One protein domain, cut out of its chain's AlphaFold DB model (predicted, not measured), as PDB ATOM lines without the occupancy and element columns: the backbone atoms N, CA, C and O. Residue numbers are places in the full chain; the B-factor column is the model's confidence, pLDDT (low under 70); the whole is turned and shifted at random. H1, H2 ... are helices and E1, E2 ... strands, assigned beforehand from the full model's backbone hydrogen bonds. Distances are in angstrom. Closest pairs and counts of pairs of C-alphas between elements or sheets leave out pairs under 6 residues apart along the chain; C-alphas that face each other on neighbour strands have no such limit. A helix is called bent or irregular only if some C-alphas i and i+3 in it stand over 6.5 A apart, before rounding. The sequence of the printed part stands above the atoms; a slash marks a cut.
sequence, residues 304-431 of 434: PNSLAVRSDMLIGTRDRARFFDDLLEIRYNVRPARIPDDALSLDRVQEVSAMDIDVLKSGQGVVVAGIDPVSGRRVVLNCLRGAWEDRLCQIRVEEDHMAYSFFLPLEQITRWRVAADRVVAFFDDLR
ATOM      1  N   PRO A 304       5.442  41.558 -11.444       87.19
ATOM      2  CA  PRO A 304       5.584  40.162 -11.862       87.19
ATOM      3  C   PRO A 304       5.777  39.176 -10.703       87.19
ATOM      4  O   PRO A 304       5.490  37.997 -10.859       87.19
ATOM      5  N   ASN A 305       6.248  39.645  -9.542       88.56
ATOM      6  CA  ASN A 305       6.519  38.806  -8.372       88.56
ATOM      7  C   ASN A 305       5.663  39.169  -7.154       88.56
ATOM      8  O   ASN A 305       5.869  38.584  -6.094       88.56
ATOM      9  N   SER A 306       4.763  40.148  -7.244       90.56
ATOM     10  CA  SER A 306       3.909  40.506  -6.113       90.56
ATOM     11  C   SER A 306       2.548  41.031  -6.537       90.56
ATOM     12  O   SER A 306       2.434  41.792  -7.498       90.56
ATOM     13  N   LEU A 307       1.530  40.667  -5.768       91.50
ATOM     14  CA  LEU A 307       0.203  41.255  -5.828       91.50
ATOM     15  C   LEU A 307      -0.081  41.861  -4.467       91.50
ATOM     16  O   LEU A 307      -0.091  41.150  -3.466       91.50
ATOM     17  N   ALA A 308      -0.324  43.162  -4.445       89.50
ATOM     18  CA  ALA A 308      -0.764  43.853  -3.256       89.50
ATOM     19  C   ALA A 308      -2.135  44.475  -3.518       89.50
ATOM     20  O   ALA A 308      -2.338  45.087  -4.564       89.50
ATOM     21  N   VAL A 309      -3.073  44.321  -2.596       85.69
ATOM     22  CA  VAL A 309      -4.428  44.865  -2.719       85.69
ATOM     23  C   VAL A 309      -4.726  45.814  -1.572       85.69
ATOM     24  O   VAL A 309      -4.282  45.597  -0.443       85.69
ATOM     25  N   ARG A 310      -5.471  46.877  -1.875       76.81
ATOM     26  CA  ARG A 310      -5.976  47.848  -0.902       76.81
ATOM     27  C   ARG A 310      -7.492  47.879  -1.001       76.81
ATOM     28  O   ARG A 310      -8.012  48.158  -2.073       76.81
ATOM     29  N   SER A 311      -8.197  47.643   0.098       55.09
ATOM     30  CA  SER A 311      -9.662  47.664   0.101       55.09
ATOM     31  C   SER A 311     -10.190  48.765   1.010       55.09
ATOM     32  O   SER A 311      -9.854  48.811   2.189       55.09
ATOM     33  N   ASP A 312     -11.042  49.631   0.470       46.81
ATOM     34  CA  ASP A 312     -11.894  50.532   1.249       46.81
ATOM     35  C   ASP A 312     -13.116  49.807   1.844       46.81
ATOM     36  O   ASP A 312     -13.710  50.299   2.794       46.81
ATOM     37  N   MET A 313     -13.458  48.603   1.372       41.81
ATOM     38  CA  MET A 313     -14.483  47.756   2.001       41.81
ATOM     39  C   MET A 313     -14.038  47.148   3.337       41.81
ATOM     40  O   MET A 313     -14.878  46.696   4.113       41.81
ATOM     41  N   LEU A 314     -12.734  47.143   3.627       46.16
ATOM     42  CA  LEU A 314     -12.198  46.708   4.919       46.16
ATOM     43  C   LEU A 314     -12.171  47.842   5.961       46.16
ATOM     44  O   LEU A 314     -11.993  47.559   7.143       46.16
ATOM     45  N   ILE A 315     -12.393  49.105   5.558       39.66
ATOM     46  CA  ILE A 315     -12.217  50.281   6.422       39.66
ATOM     47  C   ILE A 315     -13.370  51.279   6.239       39.66
ATOM     48  O   ILE A 315     -13.573  51.852   5.170       39.66
ATOM     49  N   GLY A 316     -14.104  51.554   7.319       33.97
ATOM     50  CA  GLY A 316     -15.074  52.652   7.366       33.97
ATOM     51  C   GLY A 316     -14.462  54.008   6.966       33.97
ATOM     52  O   GLY A 316     -13.293  54.283   7.204       33.97
ATOM     53  N   THR A 317     -15.281  54.850   6.334       34.62
ATOM     54  CA  THR A 317     -15.030  56.228   5.854       34.62
ATOM     55  C   THR A 317     -13.669  56.887   6.182       34.62
ATOM     56  O   THR A 317     -13.512  57.555   7.200       34.62
ATOM     57  N   ARG A 318     -12.734  56.756   5.229       40.34
ATOM     58  CA  ARG A 318     -11.701  57.675   4.673       40.34
ATOM     59  C   ARG A 318     -10.930  58.745   5.475       40.34
ATOM     60  O   ARG A 318      -9.981  59.263   4.887       40.34
ATOM     61  N   ASP A 319     -11.239  59.107   6.718       37.50
ATOM     62  CA  ASP A 319     -10.845  60.451   7.187       37.50
ATOM     63  C   ASP A 319      -9.697  60.604   8.202       37.50
ATOM     64  O   ASP A 319      -9.449  61.745   8.594       37.50
ATOM     65  N   ARG A 320      -8.935  59.572   8.624       32.59
ATOM     66  CA  ARG A 320      -7.928  59.806   9.700       32.59
ATOM     67  C   ARG A 320      -6.499  59.251   9.634       32.59
ATOM     68  O   ARG A 320      -5.701  59.742  10.427       32.59
ATOM     69  N   ALA A 321      -6.070  58.426   8.678       34.25
ATOM     70  CA  ALA A 321      -4.650  58.034   8.613       34.25
ATOM     71  C   ALA A 321      -4.091  58.074   7.182       34.25
ATOM     72  O   ALA A 321      -4.549  57.406   6.264       34.25
ATOM     73  N   ARG A 322      -3.090  58.936   6.949       36.66
ATOM     74  CA  ARG A 322      -2.467  59.128   5.621       36.66
ATOM     75  C   ARG A 322      -1.295  58.190   5.333       36.66
ATOM     76  O   ARG A 322      -0.724  58.276   4.249       36.66
ATOM     77  N   PHE A 323      -0.926  57.304   6.249       39.97
ATOM     78  CA  PHE A 323       0.238  56.443   6.085       39.97
ATOM     79  C   PHE A 323      -0.018  55.114   6.815       39.97
ATOM     80  O   PHE A 323      -0.098  55.127   8.034       39.97
ATOM     81  N   PHE A 324      -0.090  54.011   6.056       46.28
ATOM     82  CA  PHE A 324      -0.110  52.599   6.510       46.28
ATOM     83  C   PHE A 324      -1.450  51.875   6.774       46.28
ATOM     84  O   PHE A 324      -1.466  50.951   7.577       46.28
ATOM     85  N   ASP A 325      -2.506  52.153   6.004       44.78
ATOM     86  CA  ASP A 325      -3.753  51.364   6.076       44.78
ATOM     87  C   ASP A 325      -3.823  50.240   5.012       44.78
ATOM     88  O   ASP A 325      -3.797  50.506   3.801       44.78
ATOM     89  N   ASP A 326      -3.877  49.000   5.518       55.06
ATOM     90  CA  ASP A 326      -4.267  47.701   4.938       55.06
ATOM     91  C   ASP A 326      -3.833  47.389   3.505       55.06
ATOM     92  O   ASP A 326      -4.606  47.411   2.543       55.06
ATOM     93  N   LEU A 327      -2.561  47.017   3.384       72.69
ATOM     94  CA  LEU A 327      -2.041  46.323   2.217       72.69
ATOM     95  C   LEU A 327      -1.960  44.825   2.534       72.69
ATOM     96  O   LEU A 327      -1.082  44.410   3.292       72.69
ATOM     97  N   LEU A 328      -2.853  44.020   1.954       86.56
ATOM     98  CA  LEU A 328      -2.633  42.576   1.868       86.56
ATOM     99  C   LEU A 328      -1.716  42.341   0.673       86.56
ATOM    100  O   LEU A 328      -2.016  42.795  -0.429       86.56
ATOM    101  N   GLU A 329      -0.598  41.658   0.874       91.12
ATOM    102  CA  GLU A 329       0.383  41.402  -0.176       91.12
ATOM    103  C   GLU A 329       0.752  39.922  -0.218       91.12
ATOM    104  O   GLU A 329       1.086  39.333   0.805       91.12
ATOM    105  N   ILE A 330       0.768  39.343  -1.413       92.62
ATOM    106  CA  ILE A 330       1.450  38.084  -1.702       92.62
ATOM    107  C   ILE A 330       2.680  38.373  -2.560       92.62
ATOM    108  O   ILE A 330       2.625  39.138  -3.527       92.62
ATOM    109  N   ARG A 331       3.809  37.758  -2.210       92.44
ATOM    110  CA  ARG A 331       5.075  37.867  -2.942       92.44
ATOM    111  C   ARG A 331       5.626  36.486  -3.260       92.44
ATOM    112  O   ARG A 331       5.570  35.599  -2.417       92.44
ATOM    113  N   TYR A 332       6.219  36.345  -4.437       90.81
ATOM    114  CA  TYR A 332       6.862  35.130  -4.935       90.81
ATOM    115  C   TYR A 332       8.380  35.281  -4.999       90.81
ATOM    116  O   TYR A 332       8.904  36.393  -5.114       90.81
ATOM    117  N   ASN A 333       9.085  34.146  -4.973       85.94
ATOM    118  CA  ASN A 333      10.550  34.065  -5.020       85.94
ATOM    119  C   ASN A 333      11.213  34.864  -3.890       85.94
ATOM    120  O   ASN A 333      12.249  35.515  -4.065       85.94
ATOM    121  N   VAL A 334      10.574  34.857  -2.722       85.56
ATOM    122  CA  VAL A 334      10.999  35.661  -1.584       85.56
ATOM    123  C   VAL A 334      12.138  34.951  -0.866       85.56
ATOM    124  O   VAL A 334      12.068  33.762  -0.570       85.56
ATOM    125  N   ARG A 335      13.211  35.689  -0.566       85.81
ATOM    126  CA  ARG A 335      14.256  35.174   0.323       85.81
ATOM    127  C   ARG A 335      13.721  35.123   1.753       85.81
ATOM    128  O   ARG A 335      13.084  36.105   2.155       85.81
ATOM    129  N   PRO A 336      14.043  34.071   2.523       83.25
ATOM    130  CA  PRO A 336      13.615  33.984   3.907       83.25
ATOM    131  C   PRO A 336      13.992  35.245   4.681       83.25
ATOM    132  O   PRO A 336      15.090  35.787   4.501       83.25
ATOM    133  N   ALA A 337      13.071  35.740   5.503       82.88
ATOM    134  CA  ALA A 337      13.304  36.936   6.296       82.88
ATOM    135  C   ALA A 337      14.542  36.760   7.188       82.88
ATOM    136  O   ALA A 337      14.728  35.730   7.840       82.88
ATOM    137  N   ARG A 338      15.396  37.788   7.226       84.50
ATOM    138  CA  ARG A 338      16.492  37.848   8.192       84.50
ATOM    139  C   ARG A 338      15.892  38.177   9.554       84.50
ATOM    140  O   ARG A 338      15.363  39.271   9.731       84.50
ATOM    141  N   ILE A 339      15.978  37.232  10.480       84.06
ATOM    142  CA  ILE A 339      15.504  37.392  11.855       84.06
ATOM    143  C   ILE A 339      16.635  38.049  12.668       84.06
ATOM    144  O   ILE A 339      17.759  37.547  12.612       84.06
ATOM    145  N   PRO A 340      16.390  39.189  13.340       83.56
ATOM    146  CA  PRO A 340      17.345  39.798  14.267       83.56
ATOM    147  C   PRO A 340      17.679  38.881  15.451       83.56
ATOM    148  O   PRO A 340      16.832  38.101  15.879       83.56
ATOM    149  N   ASP A 341      18.884  39.006  16.009       83.69
ATOM    150  CA  ASP A 341      19.332  38.170  17.137       83.69
ATOM    151  C   ASP A 341      18.529  38.433  18.428       83.69
ATOM    152  O   ASP A 341      18.439  37.570  19.297       83.69
ATOM    153  N   ASP A 342      17.926  39.618  18.546       83.19
ATOM    154  CA  ASP A 342      17.067  40.054  19.648       83.19
ATOM    155  C   ASP A 342      15.572  39.761  19.418       83.19
ATOM    156  O   ASP A 342      14.727  40.186  20.208       83.19
ATOM    157  N   ALA A 343      15.222  39.027  18.355       84.12
ATOM    158  CA  ALA A 343      13.837  38.661  18.087       84.12
ATOM    159  C   ALA A 343      13.276  37.727  19.171       84.12
ATOM    160  O   ALA A 343      13.889  36.733  19.566       84.12
ATOM    161  N   LEU A 344      12.059  38.020  19.623       86.44
ATOM    162  CA  LEU A 344      11.338  37.173  20.568       86.44
ATOM    163  C   LEU A 344      10.806  35.912  19.869       86.44
ATOM    164  O   LEU A 344      10.460  35.945  18.686       86.44
ATOM    165  N   SER A 345      10.681  34.810  20.617       85.75
ATOM    166  CA  SER A 345      10.017  33.596  20.115       85.75
ATOM    167  C   SER A 345       8.521  33.836  19.900       85.75
ATOM    168  O   SER A 345       7.863  34.462  20.736       85.75
ATOM    169  N   LEU A 346       7.977  33.265  18.823       85.19
ATOM    170  CA  LEU A 346       6.546  33.260  18.499       85.19
ATOM    171  C   LEU A 346       5.663  32.712  19.634       85.19
ATOM    172  O   LEU A 346       4.532  33.167  19.795       85.19
ATOM    173  N   ASP A 347       6.189  31.820  20.480       80.56
ATOM    174  CA  ASP A 347       5.461  31.273  21.636       80.56
ATOM    175  C   ASP A 347       5.088  32.342  22.674       80.56
ATOM    176  O   ASP A 347       4.127  32.181  23.424       80.56
ATOM    177  N   ARG A 348       5.814  33.469  22.703       75.50
ATOM    178  CA  ARG A 348       5.552  34.583  23.628       75.50
ATOM    179  C   ARG A 348       4.372  35.463  23.210       75.50
ATOM    180  O   ARG A 348       3.993  36.348  23.963       75.50
ATOM    181  N   VAL A 349       3.768  35.232  22.042       72.25
ATOM    182  CA  VAL A 349       2.652  36.044  21.504       72.25
ATOM    183  C   VAL A 349       1.301  35.683  22.127       72.25
ATOM    184  O   VAL A 349       0.303  36.336  21.838       72.25
ATOM    185  N   GLN A 350       1.239  34.660  22.985       66.31
ATOM    186  CA  GLN A 350      -0.023  34.190  23.571       66.31
ATOM    187  C   GLN A 350      -0.701  35.228  24.482       66.31
ATOM    188  O   GLN A 350      -1.923  35.204  24.615       66.31
ATOM    189  N   GLU A 351       0.052  36.190  25.025       64.38
ATOM    190  CA  GLU A 351      -0.487  37.313  25.790       64.38
ATOM    191  C   GLU A 351       0.140  38.634  25.319       64.38
ATOM    192  O   GLU A 351       1.359  38.756  25.225       64.38
ATOM    193  N   VAL A 352      -0.678  39.657  25.042       60.09
ATOM    194  CA  VAL A 352      -0.190  40.989  24.612       60.09
ATOM    195  C   VAL A 352       0.713  41.623  25.680       60.09
ATOM    196  O   VAL A 352       1.659  42.328  25.347       60.09
ATOM    197  N   SER A 353       0.468  41.314  26.957       58.12
ATOM    198  CA  SER A 353       1.300  41.690  28.110       58.12
ATOM    199  C   SER A 353       2.722  41.127  28.064       58.12
ATOM    200  O   SER A 353       3.607  41.693  28.701       58.12
ATOM    201  N   ALA A 354       2.954  40.033  27.332       58.66
ATOM    202  CA  ALA A 354       4.277  39.437  27.160       58.66
ATOM    203  C   ALA A 354       5.101  40.117  26.050       58.66
ATOM    204  O   ALA A 354       6.315  39.907  25.969       58.66
ATOM    205  N   MET A 355       4.471  40.954  25.216       65.56
ATOM    206  CA  MET A 355       5.191  41.923  24.393       65.56
ATOM    207  C   MET A 355       5.540  43.097  25.291       65.56
ATOM    208  O   MET A 355       4.642  43.707  25.858       65.56
ATOM    209  N   ASP A 356       6.826  43.395  25.448       68.81
ATOM    210  CA  ASP A 356       7.308  44.442  26.348       68.81
ATOM    211  C   ASP A 356       6.674  45.805  25.999       68.81
ATOM    212  O   ASP A 356       7.100  46.531  25.092       68.81
ATOM    213  N   ILE A 357       5.581  46.124  26.703       64.81
ATOM    214  CA  ILE A 357       4.749  47.298  26.442       64.81
ATOM    215  C   ILE A 357       5.573  48.566  26.679       64.81
ATOM    216  O   ILE A 357       5.368  49.568  25.991       64.81
ATOM    217  N   ASP A 358       6.528  48.531  27.607       64.50
ATOM    218  CA  ASP A 358       7.375  49.670  27.940       64.50
ATOM    219  C   ASP A 358       8.451  49.913  26.868       64.50
ATOM    220  O   ASP A 358       8.698  51.068  26.508       64.50
ATOM    221  N   VAL A 359       8.982  48.860  26.236       67.69
ATOM    222  CA  VAL A 359       9.814  48.956  25.016       67.69
ATOM    223  C   VAL A 359       9.014  49.517  23.839       67.69
ATOM    224  O   VAL A 359       9.461  50.437  23.148       67.69
ATOM    225  N   LEU A 360       7.775  49.062  23.645       67.50
ATOM    226  CA  LEU A 360       6.911  49.623  22.608       67.50
ATOM    227  C   LEU A 360       6.558  51.096  22.913       67.50
ATOM    228  O   LEU A 360       6.455  51.916  21.997       67.50
ATOM    229  N   LYS A 361       6.363  51.487  24.183       63.06
ATOM    230  CA  LYS A 361       6.144  52.890  24.614       63.06
ATOM    231  C   LYS A 361       7.383  53.765  24.392       63.06
ATOM    232  O   LYS A 361       7.234  54.891  23.919       63.06
ATOM    233  N   SER A 362       8.586  53.248  24.664       65.06
ATOM    234  CA  SER A 362       9.869  53.907  24.344       65.06
ATOM    235  C   SER A 362      10.089  54.026  22.834       65.06
ATOM    236  O   SER A 362      10.916  54.817  22.369       65.06
ATOM    237  N   GLY A 363       9.289  53.267  22.081       61.88
ATOM    238  CA  GLY A 363       9.147  53.278  20.643       61.88
ATOM    239  C   GLY A 363      10.318  52.668  19.900       61.88
ATOM    240  O   GLY A 363      10.617  53.036  18.761       61.88
ATOM    241  N   GLN A 364      10.972  51.737  20.568       69.31
ATOM    242  CA  GLN A 364      11.706  50.681  19.912       69.31
ATOM    243  C   GLN A 364      10.695  49.684  19.323       69.31
ATOM    244  O   GLN A 364       9.613  49.476  19.875       69.31
ATOM    245  N   GLY A 365      11.003  49.146  18.143       74.38
ATOM    246  CA  GLY A 365      10.181  48.108  17.522       74.38
ATOM    247  C   GLY A 365      10.420  46.765  18.198       74.38
ATOM    248  O   GLY A 365      11.530  46.505  18.657       74.38
ATOM    249  N   VAL A 366       9.398  45.916  18.237       82.88
ATOM    250  CA  VAL A 366       9.531  44.532  18.710       82.88
ATOM    251  C   VAL A 366       9.384  43.609  17.514       82.88
ATOM    252  O   VAL A 366       8.385  43.670  16.791       82.88
ATOM    253  N   VAL A 367      10.387  42.755  17.312       87.06
ATOM    254  CA  VAL A 367      10.344  41.694  16.308       87.06
ATOM    255  C   VAL A 367      10.094  40.374  17.015       87.06
ATOM    256  O   VAL A 367      10.807  40.009  17.946       87.06
ATOM    257  N   VAL A 368       9.081  39.654  16.556       88.81
ATOM    258  CA  VAL A 368       8.797  38.291  16.984       88.81
ATOM    259  C   VAL A 368       8.929  37.381  15.778       88.81
ATOM    260  O   VAL A 368       8.426  37.709  14.706       88.81
ATOM    261  N   ALA A 369       9.580  36.236  15.928       91.56
ATOM    262  CA  ALA A 369       9.694  35.274  14.845       91.56
ATOM    263  C   ALA A 369       9.643  33.830  15.344       91.56
ATOM    264  O   ALA A 369       9.982  33.525  16.486       91.56
ATOM    265  N   GLY A 370       9.217  32.923  14.472       90.94
ATOM    266  CA  GLY A 370       9.197  31.497  14.774       90.94
ATOM    267  C   GLY A 370       8.559  30.671  13.670       90.94
ATOM    268  O   GLY A 370       8.239  31.179  12.595       90.94
ATOM    269  N   ILE A 371       8.398  29.382  13.948       89.50
ATOM    270  CA  ILE A 371       7.651  28.451  13.105       89.50
ATOM    271  C   ILE A 371       6.339  28.169  13.817       89.50
ATOM    272  O   ILE A 371       6.337  27.824  14.997       89.50
ATOM    273  N   ASP A 372       5.229  28.334  13.110       87.62
ATOM    274  CA  ASP A 372       3.924  27.976  13.633       87.62
ATOM    275  C   ASP A 372       3.837  26.453  13.814       87.62
ATOM    276  O   ASP A 372       3.925  25.730  12.821       87.62
ATOM    277  N   PRO A 373       3.637  25.927  15.033       84.94
ATOM    278  CA  PRO A 373       3.633  24.481  15.256       84.94
ATOM    279  C   PRO A 373       2.447  23.766  14.593       84.94
ATOM    280  O   PRO A 373       2.482  22.548  14.451       84.94
ATOM    281  N   VAL A 374       1.395  24.502  14.213       87.44
ATOM    282  CA  VAL A 374       0.190  23.940  13.585       87.44
ATOM    283  C   VAL A 374       0.329  23.892  12.066       87.44
ATOM    284  O   VAL A 374       0.170  22.828  11.478       87.44
ATOM    285  N   SER A 375       0.625  25.026  11.425       86.31
ATOM    286  CA  SER A 375       0.740  25.100   9.961       86.31
ATOM    287  C   SER A 375       2.140  24.785   9.424       86.31
ATOM    288  O   SER A 375       2.301  24.590   8.226       86.31
ATOM    289  N   GLY A 376       3.172  24.777  10.273       88.12
ATOM    290  CA  GLY A 376       4.574  24.653   9.857       88.12
ATOM    291  C   GLY A 376       5.138  25.901   9.163       88.12
ATOM    292  O   GLY A 376       6.307  25.912   8.776       88.12
ATOM    293  N   ARG A 377       4.338  26.967   9.014       89.62
ATOM    294  CA  ARG A 377       4.736  28.202   8.328       89.62
ATOM    295  C   ARG A 377       5.711  29.007   9.172       89.62
ATOM    296  O   ARG A 377       5.579  29.094  10.395       89.62
ATOM    297  N   ARG A 378       6.672  29.662   8.522       91.62
ATOM    298  CA  ARG A 378       7.560  30.608   9.206       91.62
ATOM    299  C   ARG A 378       6.868  31.957   9.315       91.62
ATOM    300  O   ARG A 378       6.291  32.439   8.349       91.62
ATOM    301  N   VAL A 379       6.953  32.589  10.477       91.50
ATOM    302  CA  VAL A 379       6.246  33.838  10.764       91.50
ATOM    303  C   VAL A 379       7.218  34.854  11.329       91.50
ATOM    304  O   VAL A 379       8.046  34.526  12.178       91.50
ATOM    305  N   VAL A 380       7.104  36.091  10.857       91.56
ATOM    306  CA  VAL A 380       7.789  37.260  11.405       91.56
ATOM    307  C   VAL A 380       6.755  38.353  11.648       91.56
ATOM    308  O   VAL A 380       6.069  38.787  10.725       91.56
ATOM    309  N   LEU A 381       6.652  38.801  12.892       89.38
ATOM    310  CA  LEU A 381       5.820  39.910  13.335       89.38
ATOM    311  C   LEU A 381       6.753  41.079  13.648       89.38
ATOM    312  O   LEU A 381       7.674  40.942  14.447       89.38
ATOM    313  N   ASN A 382       6.529  42.222  13.018       87.88
ATOM    314  CA  ASN A 382       7.280  43.443  13.258       87.88
ATOM    315  C   ASN A 382       6.321  44.536  13.725       87.88
ATOM    316  O   ASN A 382       5.578  45.112  12.929       87.88
ATOM    317  N   CYS A 383       6.321  44.805  15.025       81.56
ATOM    318  CA  CYS A 383       5.473  45.814  15.644       81.56
ATOM    319  C   CYS A 383       6.266  47.120  15.783       81.56
ATOM    320  O   CYS A 383       7.185  47.208  16.600       81.56
ATOM    321  N   LEU A 384       5.930  48.129  14.967       68.81
ATOM    322  CA  LEU A 384       6.620  49.425  14.922       68.81
ATOM    323  C   LEU A 384       5.817  50.550  15.610       68.81
ATOM    324  O   LEU A 384       4.602  50.495  15.771       68.81
ATOM    325  N   ARG A 385       6.555  51.582  16.035       52.44
ATOM    326  CA  ARG A 385       6.158  52.740  16.857       52.44
ATOM    327  C   ARG A 385       5.056  53.617  16.223       52.44
ATOM    328  O   ARG A 385       5.226  54.112  15.116       52.44
ATOM    329  N   GLY A 386       4.018  53.926  17.005       50.62
ATOM    330  CA  GLY A 386       2.979  54.942  16.751       50.62
ATOM    331  C   GLY A 386       2.327  55.408  18.066       50.62
ATOM    332  O   GLY A 386       2.579  54.800  19.118       50.62
ATOM    333  N   ALA A 387       1.543  56.496  18.042       50.66
ATOM    334  CA  ALA A 387       0.716  56.909  19.185       50.66
ATOM    335  C   ALA A 387      -0.252  55.770  19.567       50.66
ATOM    336  O   ALA A 387      -0.579  54.938  18.726       50.66
ATOM    337  N   TRP A 388      -0.637  55.689  20.843       53.91
ATOM    338  CA  TRP A 388      -1.299  54.520  21.444       53.91
ATOM    339  C   TRP A 388      -2.555  54.016  20.718       53.91
ATOM    340  O   TRP A 388      -2.864  52.839  20.840       53.91
ATOM    341  N   GLU A 389      -3.232  54.864  19.949       52.34
ATOM    342  CA  GLU A 389      -4.527  54.538  19.345       52.34
ATOM    343  C   GLU A 389      -4.425  53.819  17.979       52.34
ATOM    344  O   GLU A 389      -5.403  53.205  17.578       52.34
ATOM    345  N   ASP A 390      -3.247  53.765  17.325       60.12
ATOM    346  CA  ASP A 390      -3.095  53.215  15.954       60.12
ATOM    347  C   ASP A 390      -1.867  52.284  15.763       60.12
ATOM    348  O   ASP A 390      -1.200  52.291  14.724       60.12
ATOM    349  N   ARG A 391      -1.474  51.492  16.773       71.75
ATOM    350  CA  ARG A 391      -0.297  50.604  16.642       71.75
ATOM    351  C   ARG A 391      -0.612  49.353  15.831       71.75
ATOM    352  O   ARG A 391      -1.313  48.462  16.306       71.75
ATOM    353  N   LEU A 392      -0.013  49.260  14.648       75.94
ATOM    354  CA  LEU A 392      -0.095  48.103  13.764       75.94
ATOM    355  C   LEU A 392       1.196  47.275  13.820       75.94
ATOM    356  O   LEU A 392       2.310  47.803  13.793       75.94
ATOM    357  N   CYS A 393       1.041  45.959  13.851       80.50
ATOM    358  CA  CYS A 393       2.110  45.004  13.624       80.50
ATOM    359  C   CYS A 393       2.060  44.545  12.172       80.50
ATOM    360  O   CYS A 393       1.032  44.053  11.707       80.50
ATOM    361  N   GLN A 394       3.181  44.674  11.469       86.75
ATOM    362  CA  GLN A 394       3.351  44.037  10.174       86.75
ATOM    363  C   GLN A 394       3.594  42.549  10.393       86.75
ATOM    364  O   GLN A 394       4.507  42.156  11.117       86.75
ATOM    365  N   ILE A 395       2.804  41.723   9.735       88.31
ATOM    366  CA  ILE A 395       2.873  40.274   9.817       88.31
ATOM    367  C   ILE A 395       3.342  39.771   8.472       88.31
ATOM    368  O   ILE A 395       2.799  40.161   7.443       88.31
ATOM    369  N   ARG A 396       4.354  38.910   8.488       92.50
ATOM    370  CA  ARG A 396       4.867  38.220   7.316       92.50
ATOM    371  C   ARG A 396       4.863  36.725   7.581       92.50
ATOM    372  O   ARG A 396       5.562  36.256   8.475       92.50
ATOM    373  N   VAL A 397       4.092  35.996   6.788       92.25
ATOM    374  CA  VAL A 397       3.981  34.538   6.833       92.25
ATOM    375  C   VAL A 397       4.635  33.980   5.579       92.25
ATOM    376  O   VAL A 397       4.276  34.371   4.474       92.25
ATOM    377  N   GLU A 398       5.622  33.111   5.748       93.38
ATOM    378  CA  GLU A 398       6.370  32.478   4.666       93.38
ATOM    379  C   GLU A 398       5.965  31.009   4.544       93.38
ATOM    380  O   GLU A 398       5.981  30.258   5.526       93.38
ATOM    381  N   GLU A 399       5.625  30.621   3.320       89.81
ATOM    382  CA  GLU A 399       5.203  29.277   2.933       89.81
ATOM    383  C   GLU A 399       5.897  28.946   1.607       89.81
ATOM    384  O   GLU A 399       5.701  29.628   0.598       89.81
ATOM    385  N   ASP A 400       6.795  27.961   1.634       85.75
ATOM    386  CA  ASP A 400       7.679  27.592   0.523       85.75
ATOM    387  C   ASP A 400       8.469  28.778  -0.072       85.75
ATOM    388  O   ASP A 400       9.403  29.305   0.541       85.75
ATOM    389  N   HIS A 401       8.116  29.195  -1.291       86.12
ATOM    390  CA  HIS A 401       8.717  30.313  -2.024       86.12
ATOM    391  C   HIS A 401       7.828  31.566  -2.038       86.12
ATOM    392  O   HIS A 401       8.106  32.516  -2.782       86.12
ATOM    393  N   MET A 402       6.769  31.570  -1.229       92.31
ATOM    394  CA  MET A 402       5.793  32.643  -1.115       92.31
ATOM    395  C   MET A 402       5.893  33.331   0.246       92.31
ATOM    396  O   MET A 402       6.236  32.721   1.259       92.31
ATOM    397  N   ALA A 403       5.572  34.621   0.277       93.88
ATOM    398  CA  ALA A 403       5.349  35.339   1.520       93.88
ATOM    399  C   ALA A 403       4.060  36.152   1.440       93.88
ATOM    400  O   ALA A 403       3.886  36.959   0.525       93.88
ATOM    401  N   TYR A 404       3.204  35.970   2.436       92.44
ATOM    402  CA  TYR A 404       2.008  36.761   2.672       92.44
ATOM    403  C   TYR A 404       2.346  37.845   3.687       92.44
ATOM    404  O   TYR A 404       2.934  37.556   4.727       92.44
ATOM    405  N   SER A 405       2.022  39.098   3.386       90.75
ATOM    406  CA  SER A 405       2.234  40.233   4.281       90.75
ATOM    407  C   SER A 405       0.934  40.993   4.504       90.75
ATOM    408  O   SER A 405       0.189  41.238   3.561       90.75
ATOM    409  N   PHE A 406       0.663  41.353   5.751       87.69
ATOM    410  CA  PHE A 406      -0.520  42.112   6.148       87.69
ATOM    411  C   PHE A 406      -0.257  42.849   7.463       87.69
ATOM    412  O   PHE A 406       0.802  42.687   8.070       87.69
ATOM    413  N   PHE A 407      -1.204  43.671   7.901       84.38
ATOM    414  CA  PHE A 407      -1.112  44.410   9.156       84.38
ATOM    415  C   PHE A 407      -2.235  43.984  10.095       84.38
ATOM    416  O   PHE A 407      -3.337  43.670   9.651       84.38
ATOM    417  N   LEU A 408      -1.949  43.955  11.395       80.00
ATOM    418  CA  LEU A 408      -2.968  43.820  12.434       80.00
ATOM    419  C   LEU A 408      -2.759  44.864  13.527       80.00
ATOM    420  O   LEU A 408      -1.608  45.120  13.891       80.00
ATOM    421  N   PRO A 409      -3.838  45.396  14.122       80.31
ATOM    422  CA  PRO A 409      -3.750  46.134  15.374       80.31
ATOM    423  C   PRO A 409      -3.058  45.299  16.448       80.31
ATOM    424  O   PRO A 409      -3.310  44.098  16.570       80.31
ATOM    425  N   LEU A 410      -2.222  45.946  17.257       77.94
ATOM    426  CA  LEU A 410      -1.488  45.300  18.347       77.94
ATOM    427  C   LEU A 410      -2.430  44.544  19.301       77.94
ATOM    428  O   LEU A 410      -2.110  43.446  19.735       77.94
ATOM    429  N   GLU A 411      -3.625  45.073  19.567       77.38
ATOM    430  CA  GLU A 411      -4.644  44.424  20.409       77.38
ATOM    431  C   GLU A 411      -5.172  43.105  19.822       77.38
ATOM    432  O   GLU A 411      -5.632  42.224  20.547       77.38
ATOM    433  N   GLN A 412      -5.100  42.954  18.499       79.06
ATOM    434  CA  GLN A 412      -5.559  41.775  17.769       79.06
ATOM    435  C   GLN A 412      -4.416  40.828  17.403       79.06
ATOM    436  O   GLN A 412      -4.655  39.815  16.745       79.06
ATOM    437  N   ILE A 413      -3.184  41.111  17.833       81.31
ATOM    438  CA  ILE A 413      -2.006  40.332  17.447       81.31
ATOM    439  C   ILE A 413      -2.118  38.863  17.860       81.31
ATOM    440  O   ILE A 413      -1.651  38.001  17.135       81.31
ATOM    441  N   THR A 414      -2.824  38.538  18.948       84.44
ATOM    442  CA  THR A 414      -3.083  37.148  19.376       84.44
ATOM    443  C   THR A 414      -3.903  36.352  18.355       84.44
ATOM    444  O   THR A 414      -3.852  35.124  18.332       84.44
ATOM    445  N   ARG A 415      -4.630  37.038  17.462       83.81
ATOM    446  CA  ARG A 415      -5.420  36.451  16.370       83.81
ATOM    447  C   ARG A 415      -4.644  36.343  15.055       83.81
ATOM    448  O   ARG A 415      -5.252  36.027  14.031       83.81
ATOM    449  N   TRP A 416      -3.327  36.571  15.062       85.31
ATOM    450  CA  TRP A 416      -2.502  36.564  13.849       85.31
ATOM    451  C   TRP A 416      -2.648  35.282  13.021       85.31
ATOM    452  O   TRP A 416      -2.678  35.371  11.798       85.31
ATOM    453  N   ARG A 417      -2.796  34.108  13.660       87.38
ATOM    454  CA  ARG A 417      -2.944  32.822  12.954       87.38
ATOM    455  C   ARG A 417      -4.238  32.773  12.138       87.38
ATOM    456  O   ARG A 417      -4.203  32.512  10.944       87.38
ATOM    457  N   VAL A 418      -5.365  33.124  12.765       84.88
ATOM    458  CA  VAL A 418      -6.677  33.178  12.094       84.88
ATOM    459  C   VAL A 418      -6.671  34.209  10.966       84.88
ATOM    460  O   VAL A 418      -7.255  33.977   9.911       84.88
ATOM    461  N   ALA A 419      -6.013  35.352  11.172       85.19
ATOM    462  CA  ALA A 419      -5.862  36.361  10.130       85.19
ATOM    463  C   ALA A 419      -4.997  35.858   8.965       85.19
ATOM    464  O   ALA A 419      -5.376  36.052   7.815       85.19
ATOM    465  N   ALA A 420      -3.889  35.165   9.245       87.06
ATOM    466  CA  ALA A 420      -3.032  34.576   8.222       87.06
ATOM    467  C   ALA A 420      -3.802  33.584   7.344       87.06
ATOM    468  O   ALA A 420      -3.762  33.711   6.124       87.06
ATOM    469  N   ASP A 421      -4.565  32.666   7.943       86.62
ATOM    470  CA  ASP A 421      -5.369  31.696   7.189       86.62
ATOM    471  C   ASP A 421      -6.420  32.380   6.307       86.62
ATOM    472  O   ASP A 421      -6.622  31.983   5.161       86.62
ATOM    473  N   ARG A 422      -7.045  33.459   6.797       86.56
ATOM    474  CA  ARG A 422      -7.977  34.270   5.998       86.56
ATOM    475  C   ARG A 422      -7.291  34.987   4.841       86.56
ATOM    476  O   ARG A 422      -7.879  35.081   3.772       86.56
ATOM    477  N   VAL A 423      -6.079  35.506   5.041       87.12
ATOM    478  CA  VAL A 423      -5.310  36.179   3.982       87.12
ATOM    479  C   VAL A 423      -4.868  35.184   2.911       87.12
ATOM    480  O   VAL A 423      -4.965  35.493   1.726       87.12
ATOM    481  N   VAL A 424      -4.424  33.989   3.312       88.50
ATOM    482  CA  VAL A 424      -4.090  32.905   2.377       88.50
ATOM    483  C   VAL A 424      -5.325  32.519   1.564       88.50
ATOM    484  O   VAL A 424      -5.283  32.614   0.340       88.50
ATOM    485  N   ALA A 425      -6.443  32.217   2.236       86.94
ATOM    486  CA  ALA A 425      -7.704  31.871   1.581       86.94
ATOM    487  C   ALA A 425      -8.196  32.979   0.637       86.94
ATOM    488  O   ALA A 425      -8.600  32.698  -0.482       86.94
ATOM    489  N   PHE A 426      -8.088  34.247   1.041       89.00
ATOM    490  CA  PHE A 426      -8.443  35.384   0.194       89.00
ATOM    491  C   PHE A 426      -7.636  35.410  -1.111       89.00
ATOM    492  O   PHE A 426      -8.203  35.602  -2.184       89.00
ATOM    493  N   PHE A 427      -6.314  35.221  -1.050       90.81
ATOM    494  CA  PHE A 427      -5.511  35.173  -2.272       90.81
ATOM    495  C   PHE A 427      -5.791  33.921  -3.098       90.81
ATOM    496  O   PHE A 427      -5.726  34.011  -4.321       90.81
ATOM    497  N   ASP A 428      -6.116  32.793  -2.468       91.38
ATOM    498  CA  ASP A 428      -6.536  31.581  -3.171       91.38
ATOM    499  C   ASP A 428      -7.867  31.774  -3.906       91.38
ATOM    500  O   ASP A 428      -7.972  31.378  -5.064       91.38
ATOM    501  N   ASP A 429      -8.830  32.480  -3.311       90.00
ATOM    502  CA  ASP A 429     -10.106  32.824  -3.952       90.00
ATOM    503  C   ASP A 429      -9.920  33.751  -5.166       90.00
ATOM    504  O   ASP A 429     -10.684  33.694  -6.131       90.00
ATOM    505  N   LEU A 430      -8.891  34.608  -5.146       91.69
ATOM    506  CA  LEU A 430      -8.537  35.452  -6.289       91.69
ATOM    507  C   LEU A 430      -7.803  34.686  -7.401       91.69
ATOM    508  O   LEU A 430      -7.684  35.217  -8.512       91.69
ATOM    509  N   ARG A 431      -7.263  33.487  -7.136       93.44
ATOM    510  CA  ARG A 431      -6.527  32.715  -8.147       93.44
ATOM    511  C   ARG A 431      -7.489  32.189  -9.208       93.44
ATOM    512  O   ARG A 431      -8.526  31.604  -8.917       93.44
TER     513      ARG A 431
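This is residues 304 to 431 of the 434 residues of an uncharacterized protein of Hwanghaeella grinnelliae (UniProt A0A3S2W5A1). A twisted antiparallel sheet of six strands has the long, kinked helix H3 packed slantwise over one face, with the short H1 on that same face near the E3 edge. The opposite face has no named helix; the long link of residues 333 to 345 passes along it. H2 sits beyond the end of E3 at which residue 366 lies, with the C-alphas of Leu 360 and Val 366 the closest of the two at 6.9 A, and residues 311 to 326 make a large loop between E1 and E2. The printed part has 128 residues, with three named helices and six strands in the order E1 E2 H1 H2 E3 E4 E5 E6 H3; the sheet order is E1 E2 E6 E5 E4 E3, and the class is mixed. The whole is compact, with a radius of gyration of the C-alphas of 14.7 A and spans of 42 by 38 by 23 A.

E1, residues 306 to 310, begins at C-alpha 306 (3.909, 40.506, -6.113) and is 13.4 A long. E2 is residues 327 to 332, 16.0 A. H1, residues 346 to 350, and H2, residues 357 to 362, are short. E3 is residues 366 to 371, 17.1 A, and E4 residues 378 to 383, 16.6 A. E5, residues 392 to 399, measures 22.4 A, and E6, residues 402 to 409, 23.3 A. H3, residues 410 to 430, measures 27.5 A and ends at C-alpha 430 (-8.537, 35.452, -6.289).

E1 and E2 form a hairpin, with N 307 and O 330 2.9 A apart. E2 is antiparallel to E6, with N 329 and O 405 at 2.8 A. E3 E4 E5 E6 is a meander, each strand the antiparallel neighbour of the one before: N 368 and O 381 are 2.8 A apart, N 380 and O 396 2.8 A, and N 395 and O 406 2.8 A. Residues 344 to 345 pair in parallel with residues 368 to 369 of E3. H3 makes two layers with the sheet, a helix on one face, at a height over the sheet of 8.7 A; on the local plane it stands at 52 degrees to E4, slantwise to the strands. Its closest C-alphas to E6 are those of Val 424 and Tyr 404, 7.2 A. H3 has a kink of 70 degrees near residue 417 and is irregular, C-alphas 414 and 417 being 7.7 A apart; H1 is only just irregular, C-alphas 347 and 350 being 6.51 A apart. H1 is on the same face, at a height of 7.7 A, and only just touches H3, with 3 pairs of C-alphas within 8 A; the closest are Gln 350 and Thr 414, 6.0 A. H2 is only just not on the sheet, with 4 pairs of C-alphas within 10 A. In H2 every O i to N i+4 pair is within hydrogen-bond range, in H3 12 of 17, and in H1 0 of 1, with 1 of 2 O i to N i+3 pairs.

The C-alphas farthest apart, those of Asp 358 and Arg 431, are 42.2 A apart. The printed part has no cut. The links E1 to E2 and E2 to H1 are long, with 16 and 13 residues. The mean pLDDT of the printed part is 76.3, and residues 311 to 326, 350 to 364 and 384 to 390 are under 70.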